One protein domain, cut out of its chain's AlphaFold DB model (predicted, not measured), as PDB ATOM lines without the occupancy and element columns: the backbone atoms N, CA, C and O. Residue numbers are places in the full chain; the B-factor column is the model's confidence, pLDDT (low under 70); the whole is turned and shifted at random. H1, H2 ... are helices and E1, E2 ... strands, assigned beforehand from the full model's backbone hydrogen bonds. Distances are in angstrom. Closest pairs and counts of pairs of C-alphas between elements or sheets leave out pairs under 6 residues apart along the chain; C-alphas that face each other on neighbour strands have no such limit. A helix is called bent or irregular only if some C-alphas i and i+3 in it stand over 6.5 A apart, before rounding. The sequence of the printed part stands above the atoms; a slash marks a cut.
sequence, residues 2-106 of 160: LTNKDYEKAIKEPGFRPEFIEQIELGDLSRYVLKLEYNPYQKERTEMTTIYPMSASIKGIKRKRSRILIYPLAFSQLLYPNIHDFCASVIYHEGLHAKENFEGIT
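What this domain is: This is residues 2 to 106 of the 160 residues of an uncharacterized protein of uncultured archaeon (UniProt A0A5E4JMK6). A small three-stranded sheet, E1, E3 and E2, has the long helix H6 running along one face, over E3 and E2. The short helical hairpin H1 and H2 makes one end of the elongated outline, H2 packing on the end of E1, while the stretch with H4 makes the other end. The printed part has 105 residues with six named helices and three named strands, in the order H1 H2 H3 E1 E2 H4 E3 H5 H6; the class is mixed, and so is the sheet, ordered E1 E3 E2. It is compact, with a radius of gyration of the C-alphas of 14.0 A and spans of 44 by 27 by 21 A.

Where its parts are: Find C-alpha 4 at (10.397, -26.709, -26.551); from there H1 runs through residues 4 to 12, 12.3 A. H2, residues 14 to 22, covers 14.0 A and is only just irregular, with C-alphas 15 and 18 7.0 A apart. H3, residues 27 to 31, leads to strand E1, residues 33 to 38, 14.4 A, which begins at C-alpha 33 at (4.280, -12.019, -9.105). Next come E2, residues 48 to 51, H4, residues 54 to 57, E3, residues 66 to 70, 13.1 A, and H5, residues 72 to 75. H6, residues 83 to 103, covers 28.2 A, has a kink of 27 degrees near residue 97 and ends at C-alpha 103 at (1.821, -0.277, -8.645).

How they stand to each other: Look first at inner strand E3: it is parallel to E1, with N 34 and O 66 2.7 A apart, and antiparallel to E2, with N 51 and O 67 2.7 A apart, both within hydrogen-bond range. H6 and H2 are on the same face of the sheet E1 E3 E2, an arrangement in two layers, with helices on one face of a sheet. H6 runs along the strands at a height over the sheet of 9.0 A; its closest C-alphas to E3 are Ala 98 and Ser 66, 5.4 A. H2 is over none of the strands; its Pro 18 and Tyr 38 of E1 have C-alphas 5.3 A apart. H1 and H2, a hairpin, touch at Ala 10 and Arg 17, C-alphas 5.0 A apart, at a steep tilt of 42 degrees, opposite ways. H3 and H6 only just touch, with 3 pairs of C-alphas within 8 A, the closest Leu 29 and Gly 95, 6.3 A. H5 is close to but not clearly touching H1, and H4 likewise to H6. Every O i to N i+4 pair is within hydrogen-bond range in H1, but 3 of 5 in H2, 16 of 17 in H6 and 0 of 1 in H3, where 2 of 2 O i to N i+3 pairs are; H4 and H5 are too short for such a pair.

The domain as a whole: The C-alphas farthest apart, those of Lys 5 and Lys 59, are 44.8 A apart. The printed part has no cut and no long link. Mean pLDDT of the printed part is 84.0; look for values under 70 at residues 43 to 44, 54 to 62 and 104 to 106.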
ATOM      1  N   LEU A   2      14.123 -23.862 -19.580       90.31
ATOM      2  CA  LEU A   2      13.081 -24.661 -20.239       90.31
ATOM      3  C   LEU A   2      13.239 -24.644 -21.766       90.31
ATOM      4  O   LEU A   2      13.620 -23.630 -22.351       90.31
ATOM      5  N   THR A   3      12.912 -25.758 -22.411       94.19
ATOM      6  CA  THR A   3      13.013 -25.951 -23.861       94.19
ATOM      7  C   THR A   3      11.654 -26.263 -24.492       94.19
ATOM      8  O   THR A   3      10.682 -26.591 -23.811       94.19
ATOM      9  N   ASN A   4      11.584 -26.233 -25.829       92.88
ATOM     10  CA  ASN A   4      10.397 -26.709 -26.551       92.88
ATOM     11  C   ASN A   4      10.075 -28.180 -26.258       92.88
ATOM     12  O   ASN A   4       8.904 -28.542 -26.236       92.88
ATOM     13  N   LYS A   5      11.084 -29.016 -25.975       95.69
ATOM     14  CA  LYS A   5      10.858 -30.422 -25.613       95.69
ATOM     15  C   LYS A   5      10.143 -30.546 -24.269       95.69
ATOM     16  O   LYS A   5       9.229 -31.357 -24.146       95.69
ATOM     17  N   ASP A   6      10.505 -29.711 -23.295       95.94
ATOM     18  CA  ASP A   6       9.846 -29.681 -21.984       95.94
ATOM     19  C   ASP A   6       8.394 -29.213 -22.114       95.94
ATOM     20  O   ASP A   6       7.488 -29.779 -21.502       95.94
ATOM     21  N   TYR A   7       8.149 -28.226 -22.978       96.25
ATOM     22  CA  TYR A   7       6.801 -27.743 -23.254       96.25
ATOM     23  C   TYR A   7       5.936 -28.779 -23.982       96.25
ATOM     24  O   TYR A   7       4.798 -29.030 -23.585       96.25
ATOM     25  N   GLU A   8       6.475 -29.449 -25.003       96.44
ATOM     26  CA  GLU A   8       5.800 -30.564 -25.674       96.44
ATOM     27  C   GLU A   8       5.466 -31.700 -24.704       96.44
ATOM     28  O   GLU A   8       4.382 -32.286 -24.792       96.44
ATOM     29  N   LYS A   9       6.369 -31.995 -23.762       97.25
ATOM     30  CA  LYS A   9       6.115 -32.950 -22.684       97.25
ATOM     31  C   LYS A   9       4.951 -32.483 -21.810       97.25
ATOM     32  O   LYS A   9       4.017 -33.246 -21.602       97.25
ATOM     33  N   ALA A  10       4.932 -31.222 -21.377       96.81
ATOM     34  CA  ALA A  10       3.847 -30.668 -20.555       96.81
ATOM     35  C   ALA A  10       2.482 -30.633 -21.276       96.81
ATOM     36  O   ALA A  10       1.429 -30.799 -20.648       96.81
ATOM     37  N   ILE A  11       2.477 -30.472 -22.603       95.44
ATOM     38  CA  ILE A  11       1.272 -30.614 -23.434       95.44
ATOM     39  C   ILE A  11       0.739 -32.051 -23.358       95.44
ATOM     40  O   ILE A  11      -0.446 -32.247 -23.067       95.44
ATOM     41  N   LYS A  12       1.612 -33.042 -23.582       96.62
ATOM     42  CA  LYS A  12       1.266 -34.474 -23.661       96.62
ATOM     43  C   LYS A  12       0.969 -35.109 -22.302       96.62
ATOM     44  O   LYS A  12       0.150 -36.019 -22.228       96.62
ATOM     45  N   GLU A  13       1.605 -34.631 -21.238       96.81
ATOM     46  CA  GLU A  13       1.600 -35.261 -19.919       96.81
ATOM     47  C   GLU A  13       1.013 -34.310 -18.861       96.81
ATOM     48  O   GLU A  13       1.739 -33.501 -18.276       96.81
ATOM     49  N   PRO A  14      -0.295 -34.406 -18.543       95.12
ATOM     50  CA  PRO A  14      -0.919 -33.556 -17.528       95.12
ATOM     51  C   PRO A  14      -0.248 -33.613 -16.151       95.12
ATOM     52  O   PRO A  14      -0.241 -32.606 -15.445       95.12
ATOM     53  N   GLY A  15       0.334 -34.761 -15.787       96.25
ATOM     54  CA  GLY A  15       1.065 -34.944 -14.529       96.25
ATOM     55  C   GLY A  15       2.386 -34.173 -14.452       96.25
ATOM     56  O   GLY A  15       2.822 -33.853 -13.355       96.25
ATOM     57  N   PHE A  16       2.986 -33.816 -15.593       97.06
ATOM     58  CA  PHE A  16       4.232 -33.044 -15.652       97.06
ATOM     59  C   PHE A  16       3.995 -31.524 -15.596       97.06
ATOM     60  O   PHE A  16       4.913 -30.752 -15.338       97.06
ATOM     61  N   ARG A  17       2.757 -31.058 -15.807       96.44
ATOM     62  CA  ARG A  17       2.427 -29.621 -15.866       96.44
ATOM     63  C   ARG A  17       2.756 -28.834 -14.590       96.44
ATOM     64  O   ARG A  17       3.266 -27.724 -14.744       96.44
ATOM     65  N   PRO A  18       2.493 -29.335 -13.364       96.19
ATOM     66  CA  PRO A  18       2.891 -28.630 -12.145       96.19
ATOM     67  C   PRO A  18       4.405 -28.414 -12.078       96.19
ATOM     68  O   PRO A  18       4.848 -27.283 -11.906       96.19
ATOM     69  N   GLU A  19       5.179 -29.477 -12.316       96.56
ATOM     70  CA  GLU A  19       6.645 -29.443 -12.301       96.56
ATOM     71  C   GLU A  19       7.194 -28.496 -13.375       96.56
ATOM     72  O   GLU A  19       8.069 -27.677 -13.110       96.56
ATOM     73  N   PHE A  20       6.631 -28.546 -14.583       96.69
ATOM     74  CA  PHE A  20       6.986 -27.635 -15.666       96.69
ATOM     75  C   PHE A  20       6.765 -26.161 -15.284       96.69
ATOM     76  O   PHE A  20       7.609 -25.319 -15.577       96.69
ATOM     77  N   ILE A  21       5.651 -25.835 -14.615       95.12
ATOM     78  CA  ILE A  21       5.346 -24.459 -14.192       95.12
ATOM     79  C   ILE A  21       6.330 -23.969 -13.126       95.12
ATOM     80  O   ILE A  21       6.733 -22.807 -13.163       95.12
ATOM     81  N   GLU A  22       6.734 -24.835 -12.198       93.12
ATOM     82  CA  GLU A  22       7.709 -24.502 -11.151       93.12
ATOM     83  C   GLU A  22       9.091 -24.146 -11.717       93.12
ATOM     84  O   GLU A  22       9.820 -23.360 -11.116       93.12
ATOM     85  N   GLN A  23       9.433 -24.667 -12.897       93.62
ATOM     86  CA  GLN A  23      10.694 -24.384 -13.589       93.62
ATOM     87  C   GLN A  23      10.696 -23.056 -14.363       93.62
ATOM     88  O   GLN A  23      11.735 -22.654 -14.892       93.62
ATOM     89  N   ILE A  24       9.555 -22.367 -14.472       91.19
ATOM     90  CA  ILE A  24       9.478 -21.084 -15.174       91.19
ATOM     91  C   ILE A  24      10.116 -19.997 -14.308       91.19
ATOM     92  O   ILE A  24       9.597 -19.602 -13.261       91.19
ATOM     93  N   GLU A  25      11.228 -19.455 -14.791       88.25
ATOM     94  CA  GLU A  25      11.898 -18.331 -14.151       88.25
ATOM     95  C   GLU A  25      11.097 -17.036 -14.347       88.25
ATOM     96  O   GLU A  25      10.847 -16.590 -15.466       88.25
ATOM     97  N   LEU A  26      10.709 -16.399 -13.238       84.44
ATOM     98  CA  LEU A  26       9.953 -15.141 -13.266       84.44
ATOM     99  C   LEU A  26      10.809 -13.919 -13.639       84.44
ATOM    100  O   LEU A  26      10.250 -12.886 -14.008       84.44
ATOM    101  N   GLY A  27      12.137 -13.993 -13.500       83.62
ATOM    102  CA  GLY A  27      13.041 -12.860 -13.731       83.62
ATOM    103  C   GLY A  27      12.577 -11.582 -13.017       83.62
ATOM    104  O   GLY A  27      12.226 -11.603 -11.832       83.62
ATOM    105  N   ASP A  28      12.497 -10.477 -13.761       79.38
ATOM    106  CA  ASP A  28      12.045  -9.167 -13.267       79.38
ATOM    107  C   ASP A  28      10.601  -9.163 -12.737       79.38
ATOM    108  O   ASP A  28      10.244  -8.346 -11.880       79.38
ATOM    109  N   LEU A  29       9.753 -10.097 -13.186       82.06
ATOM    110  CA  LEU A  29       8.379 -10.204 -12.692       82.06
ATOM    111  C   LEU A  29       8.294 -10.710 -11.267       82.06
ATOM    112  O   LEU A  29       7.254 -10.528 -10.637       82.06
ATOM    113  N   SER A  30       9.364 -11.292 -10.721       86.88
ATOM    114  CA  SER A  30       9.420 -11.691  -9.314       86.88
ATOM    115  C   SER A  30       9.081 -10.532  -8.369       86.88
ATOM    116  O   SER A  30       8.526 -10.753  -7.298       86.88
ATOM    117  N   ARG A  31       9.291  -9.274  -8.778       86.31
ATOM    118  CA  ARG A  31       8.859  -8.093  -8.017       86.31
ATOM    119  C   ARG A  31       7.335  -7.981  -7.868       86.31
ATOM    120  O   ARG A  31       6.862  -7.456  -6.861       86.31
ATOM    121  N   TYR A  32       6.574  -8.459  -8.850       87.88
ATOM    122  CA  TYR A  32       5.125  -8.260  -8.981       87.88
ATOM    123  C   TYR A  32       4.317  -9.549  -8.791       87.88
ATOM    124  O   TYR A  32       3.191  -9.514  -8.298       87.88
ATOM    125  N   VAL A  33       4.896 -10.692  -9.149       90.75
ATOM    126  CA  VAL A  33       4.280 -12.019  -9.105       90.75
ATOM    127  C   VAL A  33       4.918 -12.811  -7.978       90.75
ATOM    128  O   VAL A  33       6.137 -12.911  -7.904       90.75
ATOM    129  N   LEU A  34       4.105 -13.349  -7.074       91.62
ATOM    130  CA  LEU A  34       4.531 -14.168  -5.942       91.62
ATOM    131  C   LEU A  34       4.965 -15.555  -6.406       91.62
ATOM    132  O   LEU A  34       6.038 -16.010  -6.030       91.62
ATOM    133  N   LYS A  35       4.107 -16.204  -7.196       93.50
ATOM    134  CA  LYS A  35       4.329 -17.527  -7.773       93.50
ATOM    135  C   LYS A  35       3.364 -17.796  -8.924       93.50
ATOM    136  O   LYS A  35       2.292 -17.184  -8.993       93.50
ATOM    137  N   LEU A  36       3.762 -18.735  -9.773       94.44
ATOM    138  CA  LEU A  36       2.904 -19.399 -10.746       94.44
ATOM    139  C   LEU A  36       2.370 -20.689 -10.126       94.44
ATOM    140  O   LEU A  36       3.062 -21.324  -9.332       94.44
ATOM    141  N   GLU A  37       1.145 -21.069 -10.460       94.44
ATOM    142  CA  GLU A  37       0.526 -22.280  -9.933       94.44
ATOM    143  C   GLU A  37      -0.299 -22.974 -11.002       94.44
ATOM    144  O   GLU A  37      -1.092 -22.340 -11.699       94.44
ATOM    145  N   TYR A  38      -0.167 -24.294 -11.082       95.50
ATOM    146  CA  TYR A  38      -1.084 -25.098 -11.871       95.50
ATOM    147  C   TYR A  38      -2.406 -25.275 -11.129       95.50
ATOM    148  O   TYR A  38      -2.423 -25.671  -9.964       95.50
ATOM    149  N   ASN A  39      -3.519 -25.054 -11.821       94.38
ATOM    150  CA  ASN A  39      -4.830 -25.460 -11.340       94.38
ATOM    151  C   ASN A  39      -5.452 -26.448 -12.336       94.38
ATOM    152  O   ASN A  39      -5.826 -26.026 -13.429       94.38
ATOM    153  N   PRO A  40      -5.608 -27.741 -11.985       92.06
ATOM    154  CA  PRO A  40      -6.181 -28.733 -12.895       92.06
ATOM    155  C   PRO A  40      -7.676 -28.503 -13.161       92.06
ATOM    156  O   PRO A  40      -8.207 -29.001 -14.152       92.06
ATOM    157  N   TYR A  41      -8.360 -27.749 -12.296       88.94
ATOM    158  CA  TYR A  41      -9.775 -27.443 -12.438       88.94
ATOM    159  C   TYR A  41      -9.952 -26.225 -13.340       88.94
ATOM    160  O   TYR A  41      -9.835 -25.074 -12.917       88.94
ATOM    161  N   GLN A  42     -10.232 -26.504 -14.612       79.75
ATOM    162  CA  GLN A  42     -10.499 -25.508 -15.641       79.75
ATOM    163  C   GLN A  42     -11.676 -24.608 -15.231       79.75
ATOM    164  O   GLN A  42     -12.834 -25.032 -15.230       79.75
ATOM    165  N   LYS A  43     -11.388 -23.345 -14.904       67.25
ATOM    166  CA  LYS A  43     -12.410 -22.324 -14.663       67.25
ATOM    167  C   LYS A  43     -12.745 -21.643 -15.991       67.25
ATOM    168  O   LYS A  43     -11.958 -20.844 -16.484       67.25
ATOM    169  N   GLU A  44     -13.908 -21.952 -16.566       68.69
ATOM    170  CA  GLU A  44     -14.384 -21.361 -17.835       68.69
ATOM    171  C   GLU A  44     -13.391 -21.550 -19.010       68.69
ATOM    172  O   GLU A  44     -12.478 -22.369 -18.933       68.69
ATOM    173  N   ARG A  45     -13.551 -20.835 -20.136       72.56
ATOM    174  CA  ARG A  45     -12.610 -20.860 -21.282       72.56
ATOM    175  C   ARG A  45     -11.360 -20.001 -21.028       72.56
ATOM    176  O   ARG A  45     -10.945 -19.242 -21.898       72.56
ATOM    177  N   THR A  46     -10.808 -20.085 -19.824       79.94
ATOM    178  CA  THR A  46      -9.719 -19.220 -19.364       79.94
ATOM    179  C   THR A  46      -8.405 -19.984 -19.327       79.94
ATOM    180  O   THR A  46      -8.310 -21.052 -18.732       79.94
ATOM    181  N   GLU A  47      -7.372 -19.449 -19.954       89.12
ATOM    182  CA  GLU A  47      -6.059 -20.103 -20.019       89.12
ATOM    183  C   GLU A  47      -5.245 -19.840 -18.754       89.12
ATOM    184  O   GLU A  47      -4.637 -20.751 -18.191       89.12
ATOM    185  N   MET A  48      -5.278 -18.595 -18.278       91.75
ATOM    186  CA  MET A  48      -4.534 -18.129 -17.115       91.75
ATOM    187  C   MET A  48      -5.355 -17.092 -16.341       91.75
ATOM    188  O   MET A  48      -6.273 -16.471 -16.876       91.75
ATOM    189  N   THR A  49      -5.090 -16.926 -15.050       89.69
ATOM    190  CA  THR A  49      -5.739 -15.887 -14.242       89.69
ATOM    191  C   THR A  49      -4.787 -15.326 -13.206       89.69
ATOM    192  O   THR A  49      -4.328 -16.041 -12.314       89.69
ATOM    193  N   THR A  50      -4.595 -14.015 -13.247       89.19
ATOM    194  CA  THR A  50      -3.974 -13.267 -12.158       89.19
ATOM    195  C   THR A  50      -4.929 -13.148 -10.967       89.19
ATOM    196  O   THR A  50      -5.993 -12.533 -11.038       89.19
ATOM    197  N   ILE A  51      -4.534 -13.730  -9.839       87.38
ATOM    198  CA  ILE A  51      -5.224 -13.644  -8.555       87.38
ATOM    199  C   ILE A  51      -4.610 -12.522  -7.731       87.38
ATOM    200  O   ILE A  51      -3.454 -12.585  -7.294       87.38
ATOM    201  N   TYR A  52      -5.430 -11.507  -7.480       84.31
ATOM    202  CA  TYR A  52      -5.079 -10.396  -6.614       84.31
ATOM    203  C   TYR A  52      -5.288 -10.784  -5.143       84.31
ATOM    204  O   TYR A  52      -6.298 -11.403  -4.797       84.31
ATOM    205  N   PRO A  53      -4.362 -10.429  -4.242       76.81
ATOM    206  CA  PRO A  53      -4.528 -10.692  -2.818       76.81
ATOM    207  C   PRO A  53      -5.751  -9.938  -2.275       76.81
ATOM    208  O   PRO A  53      -5.851  -8.729  -2.462       76.81
ATOM    209  N   MET A  54      -6.655 -10.626  -1.562       61.34
ATOM    210  CA  MET A  54      -7.956 -10.073  -1.130       61.34
ATOM    211  C   MET A  54      -7.866  -8.743  -0.372       61.34
ATOM    212  O   MET A  54      -8.743  -7.905  -0.508       61.34
ATOM    213  N   SER A  55      -6.794  -8.493   0.381       53.59
ATOM    214  CA  SER A  55      -6.588  -7.214   1.081       53.59
ATOM    215  C   SER A  55      -6.279  -6.020   0.163       53.59
ATOM    216  O   SER A  55      -6.222  -4.898   0.647       53.59
ATOM    217  N   ALA A  56      -6.015  -6.242  -1.129       48.19
ATOM    218  CA  ALA A  56      -5.798  -5.174  -2.108       48.19
ATOM    219  C   ALA A  56      -7.106  -4.450  -2.485       48.19
ATOM    220  O   ALA A  56      -7.057  -3.339  -3.008       48.19
ATOM    221  N   SER A  57      -8.270  -5.042  -2.182       47.94
ATOM    222  CA  SER A  57      -9.579  -4.384  -2.313       47.94
ATOM    223  C   SER A  57      -9.869  -3.399  -1.172       47.94
ATOM    224  O   SER A  57     -10.737  -2.535  -1.306       47.94
ATOM    225  N   ILE A  58      -9.115  -3.473  -0.068       47.28
ATOM    226  CA  ILE A  58      -9.154  -2.487   1.011       47.28
ATOM    227  C   ILE A  58      -8.293  -1.301   0.563       47.28
ATOM    228  O   ILE A  58      -7.069  -1.414   0.454       47.28
ATOM    229  N   LYS A  59      -8.942  -0.164   0.270       45.22
ATOM    230  CA  LYS A  59      -8.288   1.101  -0.106       45.22
ATOM    231  C   LYS A  59      -7.097   1.379   0.824       45.22
ATOM    232  O   LYS A  59      -7.294   1.714   1.985       45.22
ATOM    233  N   GLY A  60      -5.875   1.266   0.302       48.78
ATOM    234  CA  GLY A  60      -4.664   1.717   0.997       48.78
ATOM    235  C   GLY A  60      -3.474   0.764   0.943       48.78
ATOM    236  O   GLY A  60      -2.343   1.239   0.942       48.78
ATOM    237  N   ILE A  61      -3.679  -0.554   0.813       51.84
ATOM    238  CA  ILE A  61      -2.554  -1.508   0.787       51.84
ATOM    239  C   ILE A  61      -2.177  -1.861  -0.656       51.84
ATOM    240  O   ILE A  61      -2.521  -2.919  -1.181       51.84
ATOM    241  N   LYS A  62      -1.459  -0.938  -1.302       61.53
ATOM    242  CA  LYS A  62      -0.790  -1.156  -2.599       61.53
ATOM    243  C   LYS A  62       0.506  -1.963  -2.393       61.53
ATOM    244  O   LYS A  62       0.989  -2.056  -1.266       61.53
ATOM    245  N   ARG A  63       1.101  -2.509  -3.465       70.06
ATOM    246  CA  ARG A  63       2.372  -3.282  -3.461       70.06
ATOM    247  C   ARG A  63       2.311  -4.713  -2.919       70.06
ATOM    248  O   ARG A  63       3.295  -5.213  -2.372       70.06
ATOM    249  N   LYS A  64       1.186  -5.409  -3.075       80.38
ATOM    250  CA  LYS A  64       1.149  -6.857  -2.822       80.38
ATOM    251  C   LYS A  64       1.336  -7.633  -4.119       80.38
ATOM    252  O   LYS A  64       0.722  -7.304  -5.130       80.38
ATOM    253  N   ARG A  65       2.187  -8.658  -4.066       89.38
ATOM    254  CA  ARG A  65       2.466  -9.542  -5.202       89.38
ATOM    255  C   ARG A  65       1.239 -10.407  -5.520       89.38
ATOM    256  O   ARG A  65       0.589 -10.906  -4.600       89.38
ATOM    257  N   SER A  66       0.940 -10.586  -6.802       90.00
ATOM    258  CA  SER A  66      -0.173 -11.419  -7.287       90.00
ATOM    259  C   SER A  66       0.254 -12.876  -7.469       90.00
ATOM    260  O   SER A  66       1.437 -13.161  -7.626       90.00
ATOM    261  N   ARG A  67      -0.690 -13.817  -7.474       92.38
ATOM    262  CA  ARG A  67      -0.448 -15.204  -7.928       92.38
ATOM    263  C   ARG A  67      -0.985 -15.348  -9.346       92.38
ATOM    264  O   ARG A  67      -1.987 -14.714  -9.652       92.38
ATOM    265  N   ILE A  68      -0.363 -16.165 -10.188       93.62
ATOM    266  CA  ILE A  68      -0.906 -16.479 -11.518       93.62
ATOM    267  C   ILE A  68      -1.289 -17.953 -11.531       93.62
ATOM    268  O   ILE A  68      -0.440 -18.817 -11.317       93.62
ATOM    269  N   LEU A  69      -2.569 -18.226 -11.763       94.25
ATOM    270  CA  LEU A  69      -3.076 -19.576 -11.983       94.25
ATOM    271  C   LEU A  69      -2.993 -19.904 -13.469       94.25
ATOM    272  O   LEU A  69      -3.440 -19.112 -14.294       94.25
ATOM    273  N   ILE A  70      -2.468 -21.077 -13.795       94.44
ATOM    274  CA  ILE A  70      -2.366 -21.612 -15.152       94.44
ATOM    275  C   ILE A  70      -3.240 -22.866 -15.225       94.44
ATOM    276  O   ILE A  70      -3.100 -23.778 -14.406       94.44
ATOM    277  N   TYR A  71      -4.146 -22.907 -16.199       95.19
ATOM    278  CA  TYR A  71      -5.134 -23.976 -16.361       95.19
ATOM    279  C   TYR A  71      -4.756 -24.942 -17.498       95.19
ATOM    280  O   TYR A  71      -3.893 -24.618 -18.318       95.19
ATOM    281  N   PRO A  72      -5.412 -26.118 -17.610       94.81
ATOM    282  CA  PRO A  72      -5.153 -27.078 -18.682       94.81
ATOM    283  C   PRO A  72      -5.193 -26.482 -20.092       94.81
ATOM    284  O   PRO A  72      -4.391 -26.879 -20.935       94.81
ATOM    285  N   LEU A  73      -6.090 -25.522 -20.350       91.19
ATOM    286  CA  LEU A  73      -6.237 -24.892 -21.665       91.19
ATOM    287  C   LEU A  73      -4.974 -24.143 -22.126       91.19
ATOM    288  O   LEU A  73      -4.733 -24.067 -23.328       91.19
ATOM    289  N   ALA A  74      -4.138 -23.661 -21.199       91.75
ATOM    290  CA  ALA A  74      -2.871 -23.012 -21.538       91.75
ATOM    291  C   ALA A  74      -1.854 -23.969 -22.187       91.75
ATOM    292  O   ALA A  74      -0.918 -23.517 -22.829       91.75
ATOM    293  N   PHE A  75      -2.040 -25.286 -22.073       93.56
ATOM    294  CA  PHE A  75      -1.182 -26.299 -22.697       93.56
ATOM    295  C   PHE A  75      -1.743 -26.770 -24.045       93.56
ATOM    296  O   PHE A  75      -1.731 -27.957 -24.372       93.56
ATOM    297  N   SER A  76      -2.284 -25.833 -24.825       86.69
ATOM    298  CA  SER A  76      -2.807 -26.075 -26.167       86.69
ATOM    299  C   SER A  76      -1.837 -25.533 -27.210       86.69
ATOM    300  O   SER A  76      -1.587 -24.329 -27.262       86.69
ATOM    301  N   GLN A  77      -1.365 -26.401 -28.109       80.94
ATOM    302  CA  GLN A  77      -0.516 -26.000 -29.241       80.94
ATOM    303  C   GLN A  77      -1.202 -25.009 -30.190       80.94
ATOM    304  O   GLN A  77      -0.527 -24.281 -30.910       80.94
ATOM    305  N   LEU A  78      -2.540 -24.961 -30.188       81.75
ATOM    306  CA  LEU A  78      -3.302 -23.990 -30.977       81.75
ATOM    307  C   LEU A  78      -3.199 -22.570 -30.412       81.75
ATOM    308  O   LEU A  78      -3.325 -21.608 -31.163       81.75
ATOM    309  N   LEU A  79      -3.027 -22.449 -29.094       79.62
ATOM    310  CA  LEU A  79      -2.958 -21.166 -28.395       79.62
ATOM    311  C   LEU A  79      -1.512 -20.694 -28.265       79.62
ATOM    312  O   LEU A  79      -1.218 -19.531 -28.532       79.62
ATOM    313  N   TYR A  80      -0.613 -21.617 -27.929       88.31
ATOM    314  CA  TYR A  80       0.809 -21.351 -27.757       88.31
ATOM    315  C   TYR A  80       1.610 -22.435 -28.487       88.31
ATOM    316  O   TYR A  80       1.786 -23.532 -27.946       88.31
ATOM    317  N   PRO A  81       2.072 -22.160 -29.720       85.50
ATOM    318  CA  PRO A  81       2.792 -23.131 -30.544       85.50
ATOM    319  C   PRO A  81       4.134 -23.599 -29.966       85.50
ATOM    320  O   PRO A  81       4.595 -24.686 -30.304       85.50
ATOM    321  N   ASN A  82       4.785 -22.786 -29.131       88.94
ATOM    322  CA  ASN A  82       6.114 -23.059 -28.581       88.94
ATOM    323  C   ASN A  82       6.283 -22.467 -27.166       88.94
ATOM    324  O   ASN A  82       5.446 -21.691 -26.697       88.94
ATOM    325  N   ILE A  83       7.387 -22.823 -26.493       90.88
ATOM    326  CA  ILE A  83       7.692 -22.378 -25.123       90.88
ATOM    327  C   ILE A  83       7.798 -20.856 -25.005       90.88
ATOM    328  O   ILE A  83       7.382 -20.286 -24.000       90.88
ATOM    329  N   HIS A  84       8.325 -20.184 -26.029       86.00
ATOM    330  CA  HIS A  84       8.491 -18.737 -26.000       86.00
ATOM    331  C   HIS A  84       7.139 -18.031 -26.016       86.00
ATOM    332  O   HIS A  84       6.953 -17.104 -25.233       86.00
ATOM    333  N   ASP A  85       6.183 -18.498 -26.821       84.62
ATOM    334  CA  ASP A  85       4.823 -17.949 -26.856       84.62
ATOM    335  C   ASP A  85       4.090 -18.176 -25.526       84.62
ATOM    336  O   ASP A  85       3.439 -17.266 -25.008       84.62
ATOM    337  N   PHE A  86       4.248 -19.363 -24.930       90.19
ATOM    338  CA  PHE A  86       3.684 -19.680 -23.618       90.19
ATOM    339  C   PHE A  86       4.259 -18.767 -22.524       90.19
ATOM    340  O   PHE A  86       3.512 -18.090 -21.813       90.19
ATOM    341  N   CYS A  87       5.589 -18.699 -22.410       85.06
ATOM    342  CA  CYS A  87       6.267 -17.853 -21.431       85.06
ATOM    343  C   CYS A  87       5.970 -16.373 -21.669       85.06
ATOM    344  O   CYS A  87       5.756 -15.645 -20.706       85.06
ATOM    345  N   ALA A  88       5.898 -15.920 -22.923       81.56
ATOM    346  CA  ALA A  88       5.526 -14.551 -23.248       81.56
ATOM    347  C   ALA A  88       4.105 -14.226 -22.773       81.56
ATOM    348  O   ALA A  88       3.884 -13.145 -22.238       81.56
ATOM    349  N   SER A  89       3.149 -15.148 -22.897       83.00
ATOM    350  CA  SER A  89       1.797 -14.934 -22.368       83.00
ATOM    351  C   SER A  89       1.794 -14.801 -20.843       83.00
ATOM    352  O   SER A  89       1.290 -13.811 -20.308       83.00
ATOM    353  N   VAL A  90       2.462 -15.723 -20.139       81.38
ATOM    354  CA  VAL A  90       2.619 -15.664 -18.673       81.38
ATOM    355  C   VAL A  90       3.285 -14.351 -18.249       81.38
ATOM    356  O   VAL A  90       2.820 -13.670 -17.334       81.38
ATOM    357  N   ILE A  91       4.379 -13.985 -18.915       74.25
ATOM    358  CA  ILE A  91       5.223 -12.861 -18.515       74.25
ATOM    359  C   ILE A  91       4.561 -11.527 -18.867       74.25
ATOM    360  O   ILE A  91       4.473 -10.625 -18.036       74.25
ATOM    361  N   TYR A  92       4.091 -11.374 -20.100       72.12
ATOM    362  CA  TYR A  92       3.628 -10.083 -20.594       72.12
ATOM    363  C   TYR A  92       2.145  -9.851 -20.351       72.12
ATOM    364  O   TYR A  92       1.784  -8.730 -20.012       72.12
ATOM    365  N   HIS A  93       1.285 -10.862 -20.500       79.06
ATOM    366  CA  HIS A  93      -0.148 -10.668 -20.279       79.06
ATOM    367  C   HIS A  93      -0.458 -10.651 -18.781       79.06
ATOM    368  O   HIS A  93      -0.894  -9.639 -18.234       79.06
ATOM    369  N   GLU A  94      -0.183 -11.755 -18.092       84.44
ATOM    370  CA  GLU A  94      -0.514 -11.886 -16.670       84.44
ATOM    371  C   GLU A  94       0.442 -11.077 -15.778       84.44
ATOM    372  O   GLU A  94       0.020 -10.449 -14.803       84.44
ATOM    373  N   GLY A  95       1.726 -10.993 -16.137       81.00
ATOM    374  CA  GLY A  95       2.677 -10.132 -15.429       81.00
ATOM    375  C   GLY A  95       2.325  -8.641 -15.503       81.00
ATOM    376  O   GLY A  95       2.575  -7.916 -14.534       81.00
ATOM    377  N   LEU A  96       1.683  -8.175 -16.583       81.31
ATOM    378  CA  LEU A  96       1.175  -6.803 -16.672       81.31
ATOM    379  C   LEU A  96       0.037  -6.567 -15.675       81.31
ATOM    380  O   LEU A  96       0.107  -5.612 -14.901       81.31
ATOM    381  N   HIS A  97      -0.947  -7.467 -15.610       81.12
ATOM    382  CA  HIS A  97      -2.026  -7.404 -14.612       81.12
ATOM    383  C   HIS A  97      -1.474  -7.397 -13.181       81.12
ATOM    384  O   HIS A  97      -1.899  -6.606 -12.332       81.12
ATOM    385  N   ALA A  98      -0.472  -8.236 -12.905       84.88
ATOM    386  CA  ALA A  98       0.201  -8.273 -11.608       84.88
ATOM    387  C   ALA A  98       0.915  -6.951 -11.283       84.88
ATOM    388  O   ALA A  98       0.806  -6.446 -10.162       84.88
ATOM    389  N   LYS A  99       1.610  -6.368 -12.262       83.44
ATOM    390  CA  LYS A  99       2.290  -5.076 -12.130       83.44
ATOM    391  C   LYS A  99       1.308  -3.939 -11.870       83.44
ATOM    392  O   LYS A  99       1.548  -3.137 -10.971       83.44
ATOM    393  N   GLU A 100       0.205  -3.878 -12.606       76.75
ATOM    394  CA  GLU A 100      -0.827  -2.851 -12.430       76.75
ATOM    395  C   GLU A 100      -1.436  -2.888 -11.033       76.75
ATOM    396  O   GLU A 100      -1.562  -1.850 -10.377       76.75
ATOM    397  N   ASN A 101      -1.742  -4.090 -10.542       80.44
ATOM    398  CA  ASN A 101      -2.216  -4.281  -9.179       80.44
ATOM    399  C   ASN A 101      -1.159  -3.864  -8.141       80.44
ATOM    400  O   ASN A 101      -1.475  -3.187  -7.161       80.44
ATOM    401  N   PHE A 102       0.107  -4.227  -8.358       82.06
ATOM    402  CA  PHE A 102       1.200  -3.894  -7.446       82.06
ATOM    403  C   PHE A 102       1.468  -2.382  -7.377       82.06
ATOM    404  O   PHE A 102       1.578  -1.817  -6.286       82.06
ATOM    405  N   GLU A 103       1.567  -1.719  -8.530       79.12
ATOM    406  CA  GLU A 103       1.821  -0.277  -8.645       79.12
ATOM    407  C   GLU A 103       0.567   0.544  -8.295       79.12
ATOM    408  O   GLU A 103       0.668   1.708  -7.904       79.12
ATOM    409  N   GLY A 104      -0.621  -0.066  -8.357       66.94
ATOM    410  CA  GLY A 104      -1.901   0.598  -8.122       66.94
ATOM    411  C   GLY A 104      -2.174   1.700  -9.145       66.94
ATOM    412  O   GLY A 104      -2.775   2.720  -8.790       66.94
ATOM    413  N   ILE A 105      -1.678   1.497 -10.370       64.00
ATOM    414  CA  ILE A 105      -1.846   2.341 -11.552       64.00
ATOM    415  C   ILE A 105      -2.247   1.396 -12.687       64.00
ATOM    416  O   ILE A 105      -1.455   0.555 -13.101       64.00
ATOM    417  N   THR A 106      -3.478   1.526 -13.175       59.09
ATOM    418  CA  THR A 106      -3.976   0.731 -14.307       59.09
ATOM    419  C   THR A 106      -3.290   1.144 -15.610       59.09
ATOM    420  O   THR A 106      -2.811   2.281 -15.723       59.09
TER     421      THR A 106